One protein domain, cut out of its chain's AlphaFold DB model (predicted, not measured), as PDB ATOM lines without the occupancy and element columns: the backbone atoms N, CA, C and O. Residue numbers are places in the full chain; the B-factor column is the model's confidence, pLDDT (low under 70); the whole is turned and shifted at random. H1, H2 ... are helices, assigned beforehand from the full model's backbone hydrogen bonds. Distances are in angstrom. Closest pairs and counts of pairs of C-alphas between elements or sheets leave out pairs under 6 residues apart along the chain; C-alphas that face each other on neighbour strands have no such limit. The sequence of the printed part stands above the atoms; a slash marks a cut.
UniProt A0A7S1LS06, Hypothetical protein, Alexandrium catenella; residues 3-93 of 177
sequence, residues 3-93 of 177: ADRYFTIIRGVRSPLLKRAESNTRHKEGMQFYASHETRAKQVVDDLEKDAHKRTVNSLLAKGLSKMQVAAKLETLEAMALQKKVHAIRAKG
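This is residues 3 to 93 of the 177 residues of the protein "Hypothetical protein" of Alexandrium catenella (UniProt A0A7S1LS06). Two long helices, H4 and H5, meet near their linked ends as a V, and three shorter helices gather loosely at the other end of H4. H1 is in the open mouth of the V, H2 is beside H4, and H3 makes a corner with H4. The printed part has 91 residues with five named helices, H1 to H5 in chain order, and no named strand; the class is all helix. The whole is loose, with a radius of gyration of the C-alphas of 15.4 A and spans of 43 by 35 by 21 A.

H1 is residues 3 to 12, beginning at C-alpha 3 (151.607, 185.743, 176.123). H2 is residues 16 to 29, 21.0 A long, and H3 is residues 31 to 36. H4, residues 38 to 62, measures 36.2 A and ends at C-alpha 62 (115.758, 177.460, 185.550). H5, residues 67 to 92, measures 37.4 A and ends at C-alpha 92 (146.810, 198.817, 189.856).

H1 is close to H3 but not clearly touching, the closest C-alphas being those of Ala 3 and Ala 35, 5.5 A apart. H1 and H4 are near each other. H2 is close to H4 but not clearly touching, with C-alphas of Ala 21 and Leu 48 closest at 7.4 A. H3 and H4 only just touch, only at the corner, with 3 pairs of C-alphas within 8 A; Tyr 34 and Ala 41 are closest, at 5.2 A. H4 touches H5 with residues 57 to 61 alone, at a steep tilt of 49 degrees, opposite ways; the closest C-alphas, of Leu 60 and Val 70, are 6.2 A apart. H2 and H5 are apart. Every O i to N i+4 pair is within hydrogen-bond range in H1, H3, H4 and H5, and 7 of 10 in H2.

The farthest C-alphas, of Ser 36 and Gly 64, are 44.4 A apart. The printed part has no cut, and its four links are tight. Residues 75 to 80 of H5 stand free. Residues 3 to 37 and 41 to 42 have pLDDT under 70.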
ATOM      1  N   ALA A   3     152.050 186.706 175.111       33.09
ATOM      2  CA  ALA A   3     151.607 185.743 176.123       33.09
ATOM      3  C   ALA A   3     151.145 186.404 177.443       33.09
ATOM      4  O   ALA A   3     150.149 185.978 178.024       33.09
ATOM      5  N   ASP A   4     151.777 187.502 177.887       38.00
ATOM      6  CA  ASP A   4     151.323 188.239 179.082       38.00
ATOM      7  C   ASP A   4     150.000 188.971 178.848       38.00
ATOM      8  O   ASP A   4     149.238 189.152 179.794       38.00
ATOM      9  N   ARG A   5     149.695 189.383 177.608       47.19
ATOM     10  CA  ARG A   5     148.415 190.040 177.282       47.19
ATOM     11  C   ARG A   5     147.255 189.051 177.390       47.19
ATOM     12  O   ARG A   5     146.243 189.387 177.998       47.19
ATOM     13  N   TYR A   6     147.445 187.830 176.885       43.59
ATOM     14  CA  TYR A   6     146.460 186.750 176.982       43.59
ATOM     15  C   TYR A   6     146.189 186.377 178.448       43.59
ATOM     16  O   TYR A   6     145.045 186.329 178.897       43.59
ATOM     17  N   PHE A   7     147.248 186.242 179.251       41.84
ATOM     18  CA  PHE A   7     147.108 185.911 180.668       41.84
ATOM     19  C   PHE A   7     146.644 187.062 181.557       41.84
ATOM     20  O   PHE A   7     146.016 186.787 182.569       41.84
ATOM     21  N   THR A   8     146.917 188.331 181.249       42.09
ATOM     22  CA  THR A   8     146.441 189.449 182.092       42.09
ATOM     23  C   THR A   8     144.922 189.609 181.985       42.09
ATOM     24  O   THR A   8     144.263 189.923 182.977       42.09
ATOM     25  N   ILE A   9     144.355 189.318 180.812       43.03
ATOM     26  CA  ILE A   9     142.906 189.321 180.584       43.03
ATOM     27  C   ILE A   9     142.252 188.108 181.267       43.03
ATOM     28  O   ILE A   9     141.257 188.281 181.968       43.03
ATOM     29  N   ILE A  10     142.854 186.915 181.175       38.06
ATOM     30  CA  ILE A  10     142.300 185.691 181.782       38.06
ATOM     31  C   ILE A  10     142.524 185.628 183.310       38.06
ATOM     32  O   ILE A  10     141.604 185.302 184.054       38.06
ATOM     33  N   ARG A  11     143.701 186.014 183.824       40.12
ATOM     34  CA  ARG A  11     144.006 186.042 185.274       40.12
ATOM     35  C   ARG A  11     143.313 187.186 186.015       40.12
ATOM     36  O   ARG A  11     143.083 187.069 187.218       40.12
ATOM     37  N   GLY A  12     142.999 188.287 185.327       38.78
ATOM     38  CA  GLY A  12     142.294 189.436 185.904       38.78
ATOM     39  C   GLY A  12     140.822 189.149 186.214       38.78
ATOM     40  O   GLY A  12     140.251 189.737 187.133       38.78
ATOM     41  N   VAL A  13     140.215 188.192 185.508       42.56
ATOM     42  CA  VAL A  13     138.856 187.725 185.778       42.56
ATOM     43  C   VAL A  13     138.951 186.500 186.689       42.56
ATOM     44  O   VAL A  13     139.089 185.369 186.236       42.56
ATOM     45  N   ARG A  14     138.856 186.712 188.009       39.44
ATOM     46  CA  ARG A  14     138.712 185.643 189.024       39.44
ATOM     47  C   ARG A  14     137.356 184.915 188.909       39.44
ATOM     48  O   ARG A  14     136.646 184.773 189.899       39.44
ATOM     49  N   SER A  15     136.966 184.477 187.714       43.75
ATOM     50  CA  SER A  15     135.808 183.609 187.522       43.75
ATOM     51  C   SER A  15     136.261 182.151 187.651       43.75
ATOM     52  O   SER A  15     137.108 181.710 186.868       43.75
ATOM     53  N   PRO A  16     135.710 181.367 188.594       46.00
ATOM     54  CA  PRO A  16     135.960 179.925 188.690       46.00
ATOM     55  C   PRO A  16     135.686 179.165 187.378       46.00
ATOM     56  O   PRO A  16     136.244 178.093 187.155       46.00
ATOM     57  N   LEU A  17     134.862 179.738 186.493       41.00
ATOM     58  CA  LEU A  17     134.511 179.181 185.188       41.00
ATOM     59  C   LEU A  17     135.666 179.263 184.179       41.00
ATOM     60  O   LEU A  17     135.886 178.305 183.442       41.00
ATOM     61  N   LEU A  18     136.445 180.353 184.194       43.09
ATOM     62  CA  LEU A  18     137.621 180.504 183.328       43.09
ATOM     63  C   LEU A  18     138.735 179.539 183.735       43.09
ATOM     64  O   LEU A  18     139.324 178.914 182.867       43.09
ATOM     65  N   LYS A  19     138.936 179.299 185.038       49.25
ATOM     66  CA  LYS A  19     139.900 178.289 185.520       49.25
ATOM     67  C   LYS A  19     139.571 176.867 185.044       49.25
ATOM     68  O   LYS A  19     140.470 176.075 184.770       49.25
ATOM     69  N   ARG A  20     138.281 176.525 184.953       49.19
ATOM     70  CA  ARG A  20     137.818 175.205 184.484       49.19
ATOM     71  C   ARG A  20     137.966 175.053 182.969       49.19
ATOM     72  O   ARG A  20     138.390 173.998 182.507       49.19
ATOM     73  N   ALA A  21     137.676 176.117 182.221       46.69
ATOM     74  CA  ALA A  21     137.950 176.187 180.791       46.69
ATOM     75  C   ALA A  21     139.458 176.100 180.501       46.69
ATOM     76  O   ALA A  21     139.874 175.268 179.704       46.69
ATOM     77  N   GLU A  22     140.286 176.857 181.229       50.44
ATOM     78  CA  GLU A  22     141.750 176.797 181.149       50.44
ATOM     79  C   GLU A  22     142.285 175.371 181.330       50.44
ATOM     80  O   GLU A  22     143.193 174.981 180.603       50.44
ATOM     81  N   SER A  23     141.724 174.579 182.253       49.88
ATOM     82  CA  SER A  23     142.156 173.193 182.488       49.88
ATOM     83  C   SER A  23     141.933 172.290 181.270       49.88
ATOM     84  O   SER A  23     142.831 171.530 180.911       49.88
ATOM     85  N   ASN A  24     140.771 172.393 180.612       50.56
ATOM     86  CA  ASN A  24     140.437 171.583 179.436       50.56
ATOM     87  C   ASN A  24     141.139 172.075 178.162       50.56
ATOM     88  O   ASN A  24     141.591 171.264 177.356       50.56
ATOM     89  N   THR A  25     141.270 173.389 177.983       51.59
ATOM     90  CA  THR A  25     141.889 173.985 176.792       51.59
ATOM     91  C   THR A  25     143.418 173.868 176.822       51.59
ATOM     92  O   THR A  25     144.033 173.576 175.797       51.59
ATOM     93  N   ARG A  26     144.059 173.998 177.999       49.62
ATOM     94  CA  ARG A  26     145.513 173.778 178.147       49.62
ATOM     95  C   ARG A  26     145.947 172.354 177.809       49.62
ATOM     96  O   ARG A  26     147.063 172.191 177.332       49.62
ATOM     97  N   HIS A  27     145.091 171.361 178.052       51.78
ATOM     98  CA  HIS A  27     145.421 169.953 177.824       51.78
ATOM     99  C   HIS A  27     145.384 169.532 176.346       51.78
ATOM    100  O   HIS A  27     146.009 168.533 176.014       51.78
ATOM    101  N   LYS A  28     144.680 170.256 175.459       54.47
ATOM    102  CA  LYS A  28     144.496 169.831 174.056       54.47
ATOM    103  C   LYS A  28     145.460 170.459 173.046       54.47
ATOM    104  O   LYS A  28     145.908 169.755 172.154       54.47
ATOM    105  N   GLU A  29     145.767 171.753 173.161       58.97
ATOM    106  CA  GLU A  29     146.565 172.475 172.141       58.97
ATOM    107  C   GLU A  29     147.852 173.116 172.720       58.97
ATOM    108  O   GLU A  29     148.766 173.457 171.974       58.97
ATOM    109  N   GLY A  30     147.983 173.224 174.050       59.53
ATOM    110  CA  GLY A  30     149.164 173.783 174.724       59.53
ATOM    111  C   GLY A  30     149.276 175.320 174.661       59.53
ATOM    112  O   GLY A  30     148.863 175.981 173.713       59.53
ATOM    113  N   MET A  31     149.859 175.941 175.694       56.00
ATOM    114  CA  MET A  31     149.938 177.414 175.805       56.00
ATOM    115  C   MET A  31     150.823 178.083 174.737       56.00
ATOM    116  O   MET A  31     150.622 179.256 174.430       56.00
ATOM    117  N   GLN A  32     151.807 177.361 174.195       59.72
ATOM    118  CA  GLN A  32     152.709 177.872 173.158       59.72
ATOM    119  C   GLN A  32     151.993 178.048 171.814       59.72
ATOM    120  O   GLN A  32     152.250 179.028 171.119       59.72
ATOM    121  N   PHE A  33     151.033 177.176 171.494       66.69
ATOM    122  CA  PHE A  33     150.244 177.257 170.267       66.69
ATOM    123  C   PHE A  33     149.440 178.559 170.190       66.69
ATOM    124  O   PHE A  33     149.517 179.284 169.201       66.69
ATOM    125  N   TYR A  34     148.742 178.927 171.267       62.81
ATOM    126  CA  TYR A  34     147.979 180.180 171.308       62.81
ATOM    127  C   TYR A  34     148.862 181.433 171.317       62.81
ATOM    128  O   TYR A  34     148.409 182.499 170.906       62.81
ATOM    129  N   ALA A  35     150.124 181.324 171.749       59.12
ATOM    130  CA  ALA A  35     151.067 182.439 171.700       59.12
ATOM    131  C   ALA A  35     151.504 182.781 170.264       59.12
ATOM    132  O   ALA A  35     151.833 183.937 170.005       59.12
ATOM    133  N   SER A  36     151.484 181.806 169.347       65.94
ATOM    134  CA  SER A  36     151.813 181.993 167.928       65.94
ATOM    135  C   SER A  36     150.586 182.052 167.004       65.94
ATOM    136  O   SER A  36     150.743 182.350 165.825       65.94
ATOM    137  N   HIS A  37     149.371 181.811 167.516       69.31
ATOM    138  CA  HIS A  37     148.124 181.785 166.735       69.31
ATOM    139  C   HIS A  37     147.046 182.693 167.347       69.31
ATOM    140  O   HIS A  37     146.057 182.232 167.922       69.31
ATOM    141  N   GLU A  38     147.223 184.009 167.203       70.44
ATOM    142  CA  GLU A  38     146.361 185.026 167.827       70.44
ATOM    143  C   GLU A  38     144.881 184.905 167.423       70.44
ATOM    144  O   GLU A  38     144.000 184.988 168.277       70.44
ATOM    145  N   THR A  39     144.586 184.666 166.140       74.00
ATOM    146  CA  THR A  39     143.204 184.512 165.648       74.00
ATOM    147  C   THR A  39     142.501 183.334 166.314       74.00
ATOM    148  O   THR A  39     141.361 183.453 166.756       74.00
ATOM    149  N   ARG A  40     143.200 182.203 166.440       73.38
ATOM    150  CA  ARG A  40     142.670 180.999 167.080       73.38
ATOM    151  C   ARG A  40     142.471 181.213 168.579       73.38
ATOM    152  O   ARG A  40     141.457 180.795 169.126       73.38
ATOM    153  N   ALA A  41     143.394 181.921 169.228       68.31
ATOM    154  CA  ALA A  41     143.269 182.300 170.631       68.31
ATOM    155  C   ALA A  41     142.039 183.197 170.876       68.31
ATOM    156  O   ALA A  41     141.293 182.967 171.825       68.31
ATOM    157  N   LYS A  42     141.781 184.172 169.992       68.56
ATOM    158  CA  LYS A  42     140.579 185.025 170.037       68.56
ATOM    159  C   LYS A  42     139.292 184.214 169.891       68.56
ATOM    160  O   LYS A  42     138.416 184.334 170.735       68.56
ATOM    161  N   GLN A  43     139.222 183.328 168.896       73.94
ATOM    162  CA  GLN A  43     138.054 182.460 168.688       73.94
ATOM    163  C   GLN A  43     137.728 181.619 169.926       73.94
ATOM    164  O   GLN A  43     136.577 181.542 170.337       73.94
ATOM    165  N   VAL A  44     138.745 181.028 170.557       73.56
ATOM    166  CA  VAL A  44     138.549 180.230 171.773       73.56
ATOM    167  C   VAL A  44     138.015 181.083 172.924       73.56
ATOM    168  O   VAL A  44     137.152 180.622 173.667       73.56
ATOM    169  N   VAL A  45     138.496 182.317 173.086       71.62
ATOM    170  CA  VAL A  45     137.952 183.242 174.092       71.62
ATOM    171  C   VAL A  45     136.484 183.553 173.799       71.62
ATOM    172  O   VAL A  45     135.659 183.403 174.698       71.62
ATOM    173  N   ASP A  46     136.150 183.894 172.554       72.19
ATOM    174  CA  ASP A  46     134.777 184.210 172.146       72.19
ATOM    175  C   ASP A  46     133.824 183.028 172.400       72.19
ATOM    176  O   ASP A  46     132.711 183.208 172.904       72.19
ATOM    177  N   ASP A  47     134.257 181.804 172.092       75.69
ATOM    178  CA  ASP A  47     133.471 180.589 172.322       75.69
ATOM    179  C   ASP A  47     133.249 180.336 173.820       75.69
ATOM    180  O   ASP A  47     132.135 180.027 174.252       75.69
ATOM    181  N   LEU A  48     134.280 180.538 174.645       75.44
ATOM    182  CA  LEU A  48     134.174 180.401 176.099       75.44
ATOM    183  C   LEU A  48     133.248 181.450 176.725       75.44
ATOM    184  O   LEU A  48     132.508 181.131 177.666       75.44
ATOM    185  N   GLU A  49     133.278 182.684 176.224       76.50
ATOM    186  CA  GLU A  49     132.391 183.763 176.660       76.50
ATOM    187  C   GLU A  49     130.933 183.462 176.292       76.50
ATOM    188  O   GLU A  49     130.057 183.533 177.162       76.50
ATOM    189  N   LYS A  50     130.673 183.012 175.056       77.88
ATOM    190  CA  LYS A  50     129.338 182.565 174.616       77.88
ATOM    191  C   LYS A  50     128.810 181.417 175.470       77.88
ATOM    192  O   LYS A  50     127.660 181.451 175.914       77.88
ATOM    193  N   ASP A  51     129.646 180.425 175.759       79.62
ATOM    194  CA  ASP A  51     129.278 179.291 176.605       79.62
ATOM    195  C   ASP A  51     128.960 179.717 178.044       79.62
ATOM    196  O   ASP A  51     128.008 179.226 178.659       79.62
ATOM    197  N   ALA A  52     129.749 180.632 178.614       79.81
ATOM    198  CA  ALA A  52     129.489 181.182 179.941       79.81
ATOM    199  C   ALA A  52     128.177 181.978 179.979       79.81
ATOM    200  O   ALA A  52     127.389 181.815 180.920       79.81
ATOM    201  N   HIS A  53     127.911 182.776 178.945       79.56
ATOM    202  CA  HIS A  53     126.664 183.515 178.793       79.56
ATOM    203  C   HIS A  53     125.465 182.560 178.712       79.56
ATOM    204  O   HIS A  53     124.534 182.666 179.512       79.56
ATOM    205  N   LYS A  54     125.527 181.540 177.846       85.75
ATOM    206  CA  LYS A  54     124.474 180.521 177.694       85.75
ATOM    207  C   LYS A  54     124.187 179.781 179.003       85.75
ATOM    208  O   LYS A  54     123.026 179.598 179.368       85.75
ATOM    209  N   ARG A  55     125.226 179.388 179.749       87.50
ATOM    210  CA  ARG A  55     125.068 178.763 181.076       87.50
ATOM    211  C   ARG A  55     124.363 179.688 182.067       87.50
ATOM    212  O   ARG A  55     123.504 179.232 182.819       87.50
ATOM    213  N   THR A  56     124.707 180.974 182.056       84.94
ATOM    214  CA  THR A  56     124.093 181.978 182.936       84.94
ATOM    215  C   THR A  56     122.619 182.174 182.594       84.94
ATOM    216  O   THR A  56     121.781 182.090 183.490       84.94
ATOM    217  N   VAL A  57     122.288 182.332 181.307       86.19
ATOM    218  CA  VAL A  57     120.902 182.407 180.809       86.19
ATOM    219  C   VAL A  57     120.096 181.196 181.274       86.19
ATOM    220  O   VAL A  57     119.070 181.358 181.931       86.19
ATOM    221  N   ASN A  58     120.588 179.984 181.004       90.38
ATOM    222  CA  ASN A  58     119.890 178.751 181.364       90.38
ATOM    223  C   ASN A  58     119.692 178.624 182.878       90.38
ATOM    224  O   ASN A  58     118.626 178.212 183.325       90.38
ATOM    225  N   SER A  59     120.690 179.016 183.677       92.75
ATOM    226  CA  SER A  59     120.575 179.011 185.138       92.75
ATOM    227  C   SER A  59     119.520 179.996 185.645       92.75
ATOM    228  O   SER A  59     118.808 179.681 186.595       92.75
ATOM    229  N   LEU A  60     119.406 181.179 185.037       91.19
ATOM    230  CA  LEU A  60     118.406 182.171 185.426       91.19
ATOM    231  C   LEU A  60     116.993 181.751 185.002       91.19
ATOM    232  O   LEU A  60     116.071 181.862 185.807       91.19
ATOM    233  N   LEU A  61     116.831 181.192 183.799       93.19
ATOM    234  CA  LEU A  61     115.558 180.618 183.349       93.19
ATOM    235  C   LEU A  61     115.114 179.457 184.251       93.19
ATOM    236  O   LEU A  61     113.964 179.413 184.672       93.19
ATOM    237  N   ALA A  62     116.037 178.564 184.628       95.81
ATOM    238  CA  ALA A  62     115.758 177.460 185.550       95.81
ATOM    239  C   ALA A  62     115.357 177.932 186.961       95.81
ATOM    240  O   ALA A  62     114.723 177.188 187.701       95.81
ATOM    241  N   LYS A  63     115.692 179.175 187.333       96.38
ATOM    242  CA  LYS A  63     115.233 179.828 188.572       96.38
ATOM    243  C   LYS A  63     113.856 180.492 188.433       96.38
ATOM    244  O   LYS A  63     113.450 181.216 189.337       96.38
ATOM    245  N   GLY A  64     113.155 180.277 187.319       97.06
ATOM    246  CA  GLY A  64     111.808 180.796 187.077       97.06
ATOM    247  C   GLY A  64     111.758 182.238 186.572       97.06
ATOM    248  O   GLY A  64     110.682 182.829 186.551       97.06
ATOM    249  N   LEU A  65     112.889 182.830 186.168       96.50
ATOM    250  CA  LEU A  65     112.886 184.178 185.593       96.50
ATOM    251  C   LEU A  65     112.324 184.152 184.167       96.50
ATOM    252  O   LEU A  65     112.684 183.298 183.355       96.50
ATOM    253  N   SER A  66     111.508 185.149 183.833       97.00
ATOM    254  CA  SER A  66     111.089 185.398 182.455       97.00
ATOM    255  C   SER A  66     112.269 185.869 181.603       97.00
ATOM    256  O   SER A  66     113.245 186.422 182.113       97.00
ATOM    257  N   LYS A  67     112.173 185.724 180.278       93.56
ATOM    258  CA  LYS A  67     113.221 186.198 179.351       93.56
ATOM    259  C   LYS A  67     113.568 187.679 179.558       93.56
ATOM    260  O   LYS A  67     114.741 188.036 179.518       93.56
ATOM    261  N   MET A  68     112.568 188.518 179.841       94.81
ATOM    262  CA  MET A  68     112.761 189.945 180.121       94.81
ATOM    263  C   MET A  68     113.548 190.172 181.420       94.81
ATOM    264  O   MET A  68     114.479 190.970 181.451       94.81
ATOM    265  N   GLN A  69     113.227 189.422 182.479       95.44
ATOM    266  CA  GLN A  69     113.968 189.483 183.742       95.44
ATOM    267  C   GLN A  69     115.404 188.965 183.587       95.44
ATOM    268  O   GLN A  69     116.318 189.501 184.210       95.44
ATOM    269  N   VAL A  70     115.616 187.939 182.756       92.19
ATOM    270  CA  VAL A  70     116.957 187.434 182.436       92.19
ATOM    271  C   VAL A  70     117.784 188.501 181.724       92.19
ATOM    272  O   VAL A  70     118.911 188.738 182.146       92.19
ATOM    273  N   ALA A  71     117.230 189.171 180.708       91.06
ATOM    274  CA  ALA A  71     117.923 190.238 179.984       91.06
ATOM    275  C   ALA A  71     118.349 191.381 180.922       91.06
ATOM    276  O   ALA A  71     119.536 191.677 181.022       91.06
ATOM    277  N   ALA A  72     117.418 191.923 181.715       92.00
ATOM    278  CA  ALA A  72     117.721 192.994 182.670       92.00
ATOM    279  C   ALA A  72     118.775 192.575 183.714       92.00
ATOM    280  O   ALA A  72     119.655 193.349 184.107       92.00
ATOM    281  N   LYS A  73     118.719 191.317 184.171       89.75
ATOM    282  CA  LYS A  73     119.690 190.796 185.135       89.75
ATOM    283  C   LYS A  73     121.068 190.593 184.514       89.75
ATOM    284  O   LYS A  73     122.059 190.823 185.199       89.75
ATOM    285  N   LEU A  74     121.145 190.187 183.249       86.44
ATOM    286  CA  LEU A  74     122.407 190.087 182.519       86.44
ATOM    287  C   LEU A  74     123.053 191.456 182.331       86.44
ATOM    288  O   LEU A  74     124.215 191.598 182.693       86.44
ATOM    289  N   GLU A  75     122.296 192.466 181.901       87.38
ATOM    290  CA  GLU A  75     122.797 193.846 181.790       87.38
ATOM    291  C   GLU A  75     123.365 194.343 183.127       87.38
ATOM    292  O   GLU A  75     124.466 194.892 183.193       87.38
ATOM    293  N   THR A  76     122.656 194.067 184.227       88.38
ATOM    294  CA  THR A  76     123.125 194.414 185.576       88.38
ATOM    295  C   THR A  76     124.430 193.692 185.931       88.38
ATOM    296  O   THR A  76     125.365 194.305 186.445       88.38
ATOM    297  N   LEU A  77     124.523 192.387 185.658       85.69
ATOM    298  CA  LEU A  77     125.721 191.595 185.945       85.69
ATOM    299  C   LEU A  77     126.923 192.046 185.107       85.69
ATOM    300  O   LEU A  77     128.038 192.113 185.629       85.69
ATOM    301  N   GLU A  78     126.703 192.382 183.838       85.31
ATOM    302  CA  GLU A  78     127.727 192.908 182.935       85.31
ATOM    303  C   GLU A  78     128.229 194.277 183.408       85.31
ATOM    304  O   GLU A  78     129.442 194.480 183.518       85.31
ATOM    305  N   ALA A  79     127.325 195.178 183.805       83.19
ATOM    306  CA  ALA A  79     127.682 196.480 184.369       83.19
ATOM    307  C   ALA A  79     128.496 196.344 185.668       83.19
ATOM    308  O   ALA A  79     129.540 196.984 185.825       83.19
ATOM    309  N   MET A  80     128.082 195.459 186.583       86.88
ATOM    310  CA  MET A  80     128.816 195.188 187.827       86.88
ATOM    311  C   MET A  80     130.204 194.590 187.559       86.88
ATOM    312  O   MET A  80     131.189 194.967 188.205       86.88
ATOM    313  N   ALA A  81     130.309 193.662 186.605       84.19
ATOM    314  CA  ALA A  81     131.584 193.072 186.210       84.19
ATOM    315  C   ALA A  81     132.524 194.124 185.604       84.19
ATOM    316  O   ALA A  81     133.712 194.163 185.948       84.19
ATOM    317  N   LEU A  82     131.990 195.015 184.763       81.88
ATOM    318  CA  LEU A  82     132.738 196.125 184.185       81.88
ATOM    319  C   LEU A  82     133.230 197.091 185.266       81.88
ATOM    320  O   LEU A  82     134.418 197.414 185.299       81.88
ATOM    321  N   GLN A  83     132.363 197.489 186.199       86.19
ATOM    322  CA  GLN A  83     132.727 198.374 187.307       86.19
ATOM    323  C   GLN A  83     133.832 197.764 188.179       86.19
ATOM    324  O   GLN A  83     134.810 198.438 188.517       86.19
ATOM    325  N   LYS A  84     133.737 196.466 188.492       88.06
ATOM    326  CA  LYS A  84     134.775 195.740 189.235       88.06
ATOM    327  C   LYS A  84     136.109 195.726 188.484       88.06
ATOM    328  O   LYS A  84     137.161 195.905 189.101       88.06
ATOM    329  N   LYS A  85     136.080 195.545 187.161       83.62
ATOM    330  CA  LYS A  85     137.275 195.587 186.306       83.62
ATOM    331  C   LYS A  85     137.902 196.983 186.280       83.62
ATOM    332  O   LYS A  85     139.110 197.100 186.474       83.62
ATOM    333  N   VAL A  86     137.094 198.032 186.105       84.94
ATOM    334  CA  VAL A  86     137.532 199.439 186.157       84.94
ATOM    335  C   VAL A  86     138.211 199.733 187.496       84.94
ATOM    336  O   VAL A  86     139.319 200.267 187.518       84.94
ATOM    337  N   HIS A  87     137.591 199.332 188.609       87.75
ATOM    338  CA  HIS A  87     138.147 199.530 189.947       87.75
ATOM    339  C   HIS A  87     139.493 198.818 190.129       87.75
ATOM    340  O   HIS A  87     140.456 199.431 190.585       87.75
ATOM    341  N   ALA A  88     139.595 197.552 189.713       87.44
ATOM    342  CA  ALA A  88     140.840 196.792 189.801       87.44
ATOM    343  C   ALA A  88     141.977 197.426 188.982       87.44
ATOM    344  O   ALA A  88     143.121 197.455 189.433       87.44
ATOM    345  N   ILE A  89     141.676 197.962 187.796       85.31
ATOM    346  CA  ILE A  89     142.686 198.627 186.964       85.31
ATOM    347  C   ILE A  89     143.123 199.954 187.593       85.31
ATOM    348  O   ILE A  89     144.322 200.220 187.664       85.31
ATOM    349  N   ARG A  90     142.188 200.743 188.130       87.12
ATOM    350  CA  ARG A  90     142.526 201.965 188.876       87.12
ATOM    351  C   ARG A  90     143.408 201.677 190.084       87.12
ATOM    352  O   ARG A  90     144.392 202.378 190.277       87.12
ATOM    353  N   ALA A  91     143.094 200.626 190.840       89.75
ATOM    354  CA  ALA A  91     143.889 200.200 191.987       89.75
ATOM    355  C   ALA A  91     145.311 199.759 191.590       89.75
ATOM    356  O   ALA A  91     146.254 200.008 192.334       89.75
ATOM    357  N   LYS A  92     145.483 199.147 190.408       91.12
ATOM    358  CA  LYS A  92     146.810 198.817 189.856       91.12
ATOM    359  C   LYS A  92     147.612 200.072 189.474       91.12
ATOM    360  O   LYS A  92     148.838 200.036 189.496       91.12
ATOM    361  N   GLY A  93     146.934 201.168 189.135       91.56
ATOM    362  CA  GLY A  93     147.561 202.433 188.766       91.56
ATOM    363  C   GLY A  93     148.187 202.422 187.369       91.56
ATOM    364  O   GLY A  93     147.837 201.615 186.504       91.56
TER     365      GLY A  93